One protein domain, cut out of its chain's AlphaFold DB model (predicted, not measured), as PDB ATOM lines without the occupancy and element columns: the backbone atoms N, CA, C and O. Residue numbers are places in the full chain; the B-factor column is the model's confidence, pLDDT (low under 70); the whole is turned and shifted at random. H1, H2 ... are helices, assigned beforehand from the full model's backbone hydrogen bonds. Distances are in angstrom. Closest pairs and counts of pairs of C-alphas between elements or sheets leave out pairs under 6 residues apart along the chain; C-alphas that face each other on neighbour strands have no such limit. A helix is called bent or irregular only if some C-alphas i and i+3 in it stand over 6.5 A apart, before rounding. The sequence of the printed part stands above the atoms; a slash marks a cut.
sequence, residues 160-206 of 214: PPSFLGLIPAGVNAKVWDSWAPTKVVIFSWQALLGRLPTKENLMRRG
ATOM      1  N   PRO A 160      -5.986 -90.602  61.149       56.31
ATOM      2  CA  PRO A 160      -6.228 -91.464  59.999       56.31
ATOM      3  C   PRO A 160      -7.220 -90.782  59.049       56.31
ATOM      4  O   PRO A 160      -8.002 -89.943  59.518       56.31
ATOM      5  N   PRO A 161      -7.240 -91.150  57.751       55.16
ATOM      6  CA  PRO A 161      -8.243 -90.677  56.807       55.16
ATOM      7  C   PRO A 161      -9.622 -90.903  57.413       55.16
ATOM      8  O   PRO A 161     -10.132 -92.017  57.498       55.16
ATOM      9  N   SER A 162     -10.203 -89.841  57.949       52.19
ATOM     10  CA  SER A 162     -11.554 -89.899  58.469       52.19
ATOM     11  C   SER A 162     -12.472 -90.176  57.291       52.19
ATOM     12  O   SER A 162     -12.315 -89.546  56.245       52.19
ATOM     13  N   PHE A 163     -13.500 -90.998  57.490       53.97
ATOM     14  CA  PHE A 163     -14.614 -91.172  56.548       53.97
ATOM     15  C   PHE A 163     -15.418 -89.868  56.321       53.97
ATOM     16  O   PHE A 163     -16.539 -89.896  55.838       53.97
ATOM     17  N   LEU A 164     -14.870 -88.698  56.662       52.00
ATOM     18  CA  LEU A 164     -15.464 -87.377  56.484       52.00
ATOM     19  C   LEU A 164     -15.697 -87.001  55.020       52.00
ATOM     20  O   LEU A 164     -16.544 -86.157  54.763       52.00
ATOM     21  N   GLY A 165     -15.019 -87.649  54.068       52.84
ATOM     22  CA  GLY A 165     -15.403 -87.561  52.653       52.84
ATOM     23  C   GLY A 165     -16.719 -88.287  52.328       52.84
ATOM     24  O   GLY A 165     -17.322 -88.012  51.299       52.84
ATOM     25  N   LEU A 166     -17.170 -89.196  53.199       54.06
ATOM     26  CA  LEU A 166     -18.351 -90.049  53.019       54.06
ATOM     27  C   LEU A 166     -19.544 -89.627  53.884       54.06
ATOM     28  O   LEU A 166     -20.661 -90.047  53.598       54.06
ATOM     29  N   ILE A 167     -19.342 -88.815  54.930       57.22
ATOM     30  CA  ILE A 167     -20.436 -88.302  55.766       57.22
ATOM     31  C   ILE A 167     -20.850 -86.921  55.249       57.22
ATOM     32  O   ILE A 167     -20.091 -85.964  55.415       57.22
ATOM     33  N   PRO A 168     -22.055 -86.774  54.662       60.72
ATOM     34  CA  PRO A 168     -22.539 -85.480  54.204       60.72
ATOM     35  C   PRO A 168     -22.556 -84.474  55.357       60.72
ATOM     36  O   PRO A 168     -23.008 -84.797  56.459       60.72
ATOM     37  N   ALA A 169     -22.135 -83.232  55.102       62.91
ATOM     38  CA  ALA A 169     -22.114 -82.162  56.107       62.91
ATOM     39  C   ALA A 169     -23.463 -81.994  56.843       62.91
ATOM     40  O   ALA A 169     -23.491 -81.661  58.028       62.91
ATOM     41  N   GLY A 170     -24.577 -82.308  56.170       62.59
ATOM     42  CA  GLY A 170     -25.922 -82.281  56.745       62.59
ATOM     43  C   GLY A 170     -26.183 -83.311  57.854       62.59
ATOM     44  O   GLY A 170     -27.024 -83.061  58.713       62.59
ATOM     45  N   VAL A 171     -25.468 -84.440  57.892       68.38
ATOM     46  CA  VAL A 171     -25.601 -85.432  58.978       68.38
ATOM     47  C   VAL A 171     -24.954 -84.907  60.258       68.38
ATOM     48  O   VAL A 171     -25.542 -85.019  61.329       68.38
ATOM     49  N   ASN A 172     -23.793 -84.256  60.145       69.75
ATOM     50  CA  ASN A 172     -23.140 -83.625  61.290       69.75
ATOM     51  C   ASN A 172     -24.011 -82.507  61.874       69.75
ATOM     52  O   ASN A 172     -24.186 -82.464  63.087       69.75
ATOM     53  N   ALA A 173     -24.598 -81.652  61.029       74.25
ATOM     54  CA  ALA A 173     -25.493 -80.583  61.480       74.25
ATOM     55  C   ALA A 173     -26.663 -81.129  62.322       74.25
ATOM     56  O   ALA A 173     -26.883 -80.666  63.436       74.25
ATOM     57  N   LYS A 174     -27.317 -82.205  61.865       80.56
ATOM     58  CA  LYS A 174     -28.429 -82.842  62.593       80.56
ATOM     59  C   LYS A 174     -28.045 -83.404  63.964       80.56
ATOM     60  O   LYS A 174     -28.871 -83.404  64.870       80.56
ATOM     61  N   VAL A 175     -26.818 -83.903  64.125       84.19
ATOM     62  CA  VAL A 175     -26.330 -84.409  65.422       84.19
ATOM     63  C   VAL A 175     -26.182 -83.258  66.411       84.19
ATOM     64  O   VAL A 175     -26.629 -83.368  67.554       84.19
ATOM     65  N   TRP A 176     -25.597 -82.147  65.959       82.50
ATOM     66  CA  TRP A 176     -25.412 -80.943  66.768       82.50
ATOM     67  C   TRP A 176     -26.728 -80.221  67.088       82.50
ATOM     68  O   TRP A 176     -26.830 -79.635  68.162       82.50
ATOM     69  N   ASP A 177     -27.733 -80.326  66.216       85.94
ATOM     70  CA  ASP A 177     -29.077 -79.764  66.421       85.94
ATOM     71  C   ASP A 177     -29.990 -80.646  67.300       85.94
ATOM     72  O   ASP A 177     -31.155 -80.313  67.532       85.94
ATOM     73  N   SER A 178     -29.499 -81.788  67.791       84.62
ATOM     74  CA  SER A 178     -30.312 -82.689  68.612       84.62
ATOM     75  C   SER A 178     -30.562 -82.140  70.023       84.62
ATOM     76  O   SER A 178     -29.723 -81.471  70.619       84.62
ATOM     77  N   TRP A 179     -31.714 -82.488  70.604       89.50
ATOM     78  CA  TRP A 179     -32.068 -82.143  71.992       89.50
ATOM     79  C   TRP A 179     -31.397 -83.047  73.034       89.50
ATOM     80  O   TRP A 179     -31.721 -82.998  74.221       89.50
ATOM     81  N   ALA A 180     -30.486 -83.917  72.598       89.81
ATOM     82  CA  ALA A 180     -29.786 -84.815  73.490       89.81
ATOM     83  C   ALA A 180     -28.813 -84.033  74.394       89.81
ATOM     84  O   ALA A 180     -28.279 -82.994  73.999       89.81
ATOM     85  N   PRO A 181     -28.509 -84.543  75.599       92.44
ATOM     86  CA  PRO A 181     -27.475 -83.955  76.440       92.44
ATOM     87  C   PRO A 181     -26.137 -83.848  75.697       92.44
ATOM     88  O   PRO A 181     -25.755 -84.754  74.958       92.44
ATOM     89  N   THR A 182     -25.363 -82.790  75.952       81.75
ATOM     90  CA  THR A 182     -24.122 -82.481  75.212       81.75
ATOM     91  C   THR A 182     -23.124 -83.642  75.166       81.75
ATOM     92  O   THR A 182     -22.461 -83.852  74.155       81.75
ATOM     93  N   LYS A 183     -23.037 -84.446  76.235       84.81
ATOM     94  CA  LYS A 183     -22.179 -85.644  76.268       84.81
ATOM     95  C   LYS A 183     -22.584 -86.681  75.213       84.81
ATOM     96  O   LYS A 183     -21.713 -87.291  74.604       84.81
ATOM     97  N   VAL A 184     -23.886 -86.845  74.985       89.12
ATOM     98  CA  VAL A 184     -24.447 -87.757  73.981       89.12
ATOM     99  C   VAL A 184     -24.172 -87.220  72.580       89.12
ATOM    100  O   VAL A 184     -23.666 -87.959  71.745       89.12
ATOM    101  N   VAL A 185     -24.386 -85.922  72.350       86.38
ATOM    102  CA  VAL A 185     -24.073 -85.251  71.075       86.38
ATOM    103  C   VAL A 185     -22.601 -85.429  70.691       86.38
ATOM    104  O   VAL A 185     -22.290 -85.862  69.581       86.38
ATOM    105  N   ILE A 186     -21.689 -85.149  71.628       83.31
ATOM    106  CA  ILE A 186     -20.241 -85.291  71.420       83.31
ATOM    107  C   ILE A 186     -19.881 -86.750  71.139       83.31
ATOM    108  O   ILE A 186     -19.130 -87.018  70.200       83.31
ATOM    109  N   PHE A 187     -20.425 -87.689  71.915       87.19
ATOM    110  CA  PHE A 187     -20.180 -89.115  71.721       87.19
ATOM    111  C   PHE A 187     -20.666 -89.592  70.348       87.19
ATOM    112  O   PHE A 187     -19.912 -90.243  69.629       87.19
ATOM    113  N   SER A 188     -21.883 -89.226  69.941       86.94
ATOM    114  CA  SER A 188     -22.453 -89.578  68.636       86.94
ATOM    115  C   SER A 188     -21.655 -88.980  67.480       86.94
ATOM    116  O   SER A 188     -21.371 -89.682  66.512       86.94
ATOM    117  N   TRP A 189     -21.227 -87.720  67.589       84.75
ATOM    118  CA  TRP A 189     -20.346 -87.099  66.599       84.75
ATOM    119  C   TRP A 189     -19.003 -87.835  66.509       84.75
ATOM    120  O   TRP A 189     -18.567 -88.200  65.421       84.75
ATOM    121  N   GLN A 190     -18.368 -88.151  67.641       83.38
ATOM    122  CA  GLN A 190     -17.136 -88.945  67.655       83.38
ATOM    123  C   GLN A 190     -17.341 -90.351  67.076       83.38
ATOM    124  O   GLN A 190     -16.471 -90.836  66.354       83.38
ATOM    125  N   ALA A 191     -18.474 -90.995  67.358       83.62
ATOM    126  CA  ALA A 191     -18.830 -92.311  66.835       83.62
ATOM    127  C   ALA A 191     -18.995 -92.293  65.313       83.62
ATOM    128  O   ALA A 191     -18.367 -93.101  64.632       83.62
ATOM    129  N   LEU A 192     -19.748 -91.328  64.779       79.50
ATOM    130  CA  LEU A 192     -19.932 -91.138  63.337       79.50
ATOM    131  C   LEU A 192     -18.601 -90.917  62.621       79.50
ATOM    132  O   LEU A 192     -18.365 -91.470  61.553       79.50
ATOM    133  N   LEU A 193     -17.689 -90.169  63.236       74.12
ATOM    134  CA  LEU A 193     -16.361 -89.942  62.675       74.12
ATOM    135  C   LEU A 193     -15.412 -91.142  62.806       74.12
ATOM    136  O   LEU A 193     -14.263 -91.044  62.370       74.12
ATOM    137  N   GLY A 194     -15.845 -92.242  63.430       74.06
ATOM    138  CA  GLY A 194     -14.982 -93.374  63.752       74.06
ATOM    139  C   GLY A 194     -13.843 -92.964  64.686       74.06
ATOM    140  O   GLY A 194     -12.721 -93.431  64.532       74.06
ATOM    141  N   ARG A 195     -14.093 -92.043  65.624       73.12
ATOM    142  CA  ARG A 195     -13.085 -91.417  66.504       73.12
ATOM    143  C   ARG A 195     -13.182 -91.825  67.965       73.12
ATOM    144  O   ARG A 195     -12.409 -91.306  68.770       73.12
ATOM    145  N   LEU A 196     -14.073 -92.754  68.302       82.00
ATOM    146  CA  LEU A 196     -14.112 -93.339  69.638       82.00
ATOM    147  C   LEU A 196     -12.764 -94.002  69.976       82.00
ATOM    148  O   LEU A 196     -12.111 -94.533  69.069       82.00
ATOM    149  N   PRO A 197     -12.337 -93.983  71.250       75.81
ATOM    150  CA  PRO A 197     -11.087 -94.590  71.708       75.81
ATOM    151  C   PRO A 197     -11.198 -96.124  71.755       75.81
ATOM    152  O   PRO A 197     -11.090 -96.750  72.804       75.81
ATOM    153  N   THR A 198     -11.465 -96.744  70.608       81.19
ATOM    154  CA  THR A 198     -11.483 -98.198  70.445       81.19
ATOM    155  C   THR A 198     -10.065 -98.718  70.239       81.19
ATOM    156  O   THR A 198      -9.202 -98.002  69.726       81.19
ATOM    157  N   LYS A 199      -9.822 -99.988  70.586       77.50
ATOM    158  CA  LYS A 199      -8.527-100.657  70.372       77.50
ATOM    159  C   LYS A 199      -8.020-100.481  68.936       77.50
ATOM    160  O   LYS A 199      -6.875-100.108  68.730       77.50
ATOM    161  N   GLU A 200      -8.896-100.686  67.959       75.88
ATOM    162  CA  GLU A 200      -8.603-100.533  66.532       75.88
ATOM    163  C   GLU A 200      -8.152 -99.108  66.169       75.88
ATOM    164  O   GLU A 200      -7.138 -98.915  65.501       75.88
ATOM    165  N   ASN A 201      -8.855 -98.086  66.665       72.00
ATOM    166  CA  ASN A 201      -8.499 -96.690  66.416       72.00
ATOM    167  C   ASN A 201      -7.205 -96.270  67.112       72.00
ATOM    168  O   ASN A 201      -6.486 -95.416  66.596       72.00
ATOM    169  N   LEU A 202      -6.916 -96.848  68.276       71.75
ATOM    170  CA  LEU A 202      -5.660 -96.633  68.986       71.75
ATOM    171  C   LEU A 202      -4.495 -97.281  68.228       71.75
ATOM    172  O   LEU A 202      -3.500 -96.603  67.974       71.75
ATOM    173  N   MET A 203      -4.651 -98.520  67.753       69.31
ATOM    174  CA  MET A 203      -3.642 -99.195  66.923       69.31
ATOM    175  C   MET A 203      -3.340 -98.414  65.637       69.31
ATOM    176  O   MET A 203      -2.177 -98.180  65.319       69.31
ATOM    177  N   ARG A 204      -4.367 -97.896  64.945       65.38
ATOM    178  CA  ARG A 204      -4.186 -97.031  63.758       65.38
ATOM    179  C   ARG A 204      -3.449 -95.723  64.046       65.38
ATOM    180  O   ARG A 204      -2.885 -95.135  63.130       65.38
ATOM    181  N   ARG A 205      -3.466 -95.252  65.294       64.12
ATOM    182  CA  ARG A 205      -2.749 -94.048  65.746       64.12
ATOM    183  C   ARG A 205      -1.344 -94.359  66.275       64.12
ATOM    184  O   ARG A 205      -0.712 -93.475  66.840       64.12
ATOM    185  N   GLY A 206      -0.860 -95.591  66.100       62.06
ATOM    186  CA  GLY A 206       0.475 -96.007  66.530       62.06
ATOM    187  C   GLY A 206       0.568 -96.417  68.002       62.06
ATOM    188  O   GLY A 206       1.674 -96.587  68.504       62.06
TER     189      GLY A 206
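What this domain is: This is residues 160 to 206 of the 214 residues of a protein of Trifolium pratense (UniProt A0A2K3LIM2). A flat model with a helical hairpin of H1 and H2 at one end and the short helix H3 at the other, set away from both. Residues 160 to 168, with no named helix, run from near the H3 end of the model to the start of H1, and the turn between H1 and H2 sticks out with residues 178 to 183. The printed part has 47 residues with three named helices in the order H1, H2, H3 and no named strand, and its class is all helix. It is only just loose, close to compact, with a radius of gyration of the C-alphas of 11.8 A, and its C-alphas span 35 by 23 by 9 A along the three main axes.

Where its parts are: The printed part begins at Pro 160, with its C-alpha at (-6.228, -91.464, 59.999). H1 is residues 169 to 176, with C-alpha 169 at (-22.114, -82.162, 56.107) and 11.2 A from first to last C-alpha. H2, the longest helix with 11 residues, is residues 182 to 192 and measures 15.3 A from first to last C-alpha. H3 is residues 199 to 204, 8.7 A from first to last C-alpha, and ends with C-alpha 204 at (-4.186, -97.031, 63.758). No helix is bent or irregular.

How they stand to each other: H1 and H2 touch, with 6 pairs of C-alphas within 8 A. Their closest C-alphas, those of Val 175 and Val 185, are 6.1 A apart. Their lines stand at a shallow tilt of 29 degrees, and they run opposite ways. They form a helical hairpin, with a tight link of 5 residues between them. From H2 a short link of 6 residues leads to H3. H3 touches no helix: H1 and H3 are apart, and so are H2 and H3. In H1, H2 and H3 every O i to N i+4 pair of the backbone is within hydrogen-bond range.

The domain as a whole: The two C-alphas farthest apart in the domain are those of Trp 179 and Gly 206, 35.8 A. The first and last printed C-alphas, those of Pro 160 and Gly 206, are 10.4 A apart. The printed part has no cut, and neither link between the helices is long. Residues 178 to 183, of which 182 and 183 belong to H2, stand free. The mean pLDDT of the printed part is 73.9. It is under 70 in 17 residues, namely 160 to 172, of which 169 to 172 belong to H1, and 203 to 206, of which 203 and 204 belong to H3. The mean pLDDT is 73 in H1, 85 in H2 and 72 in H3.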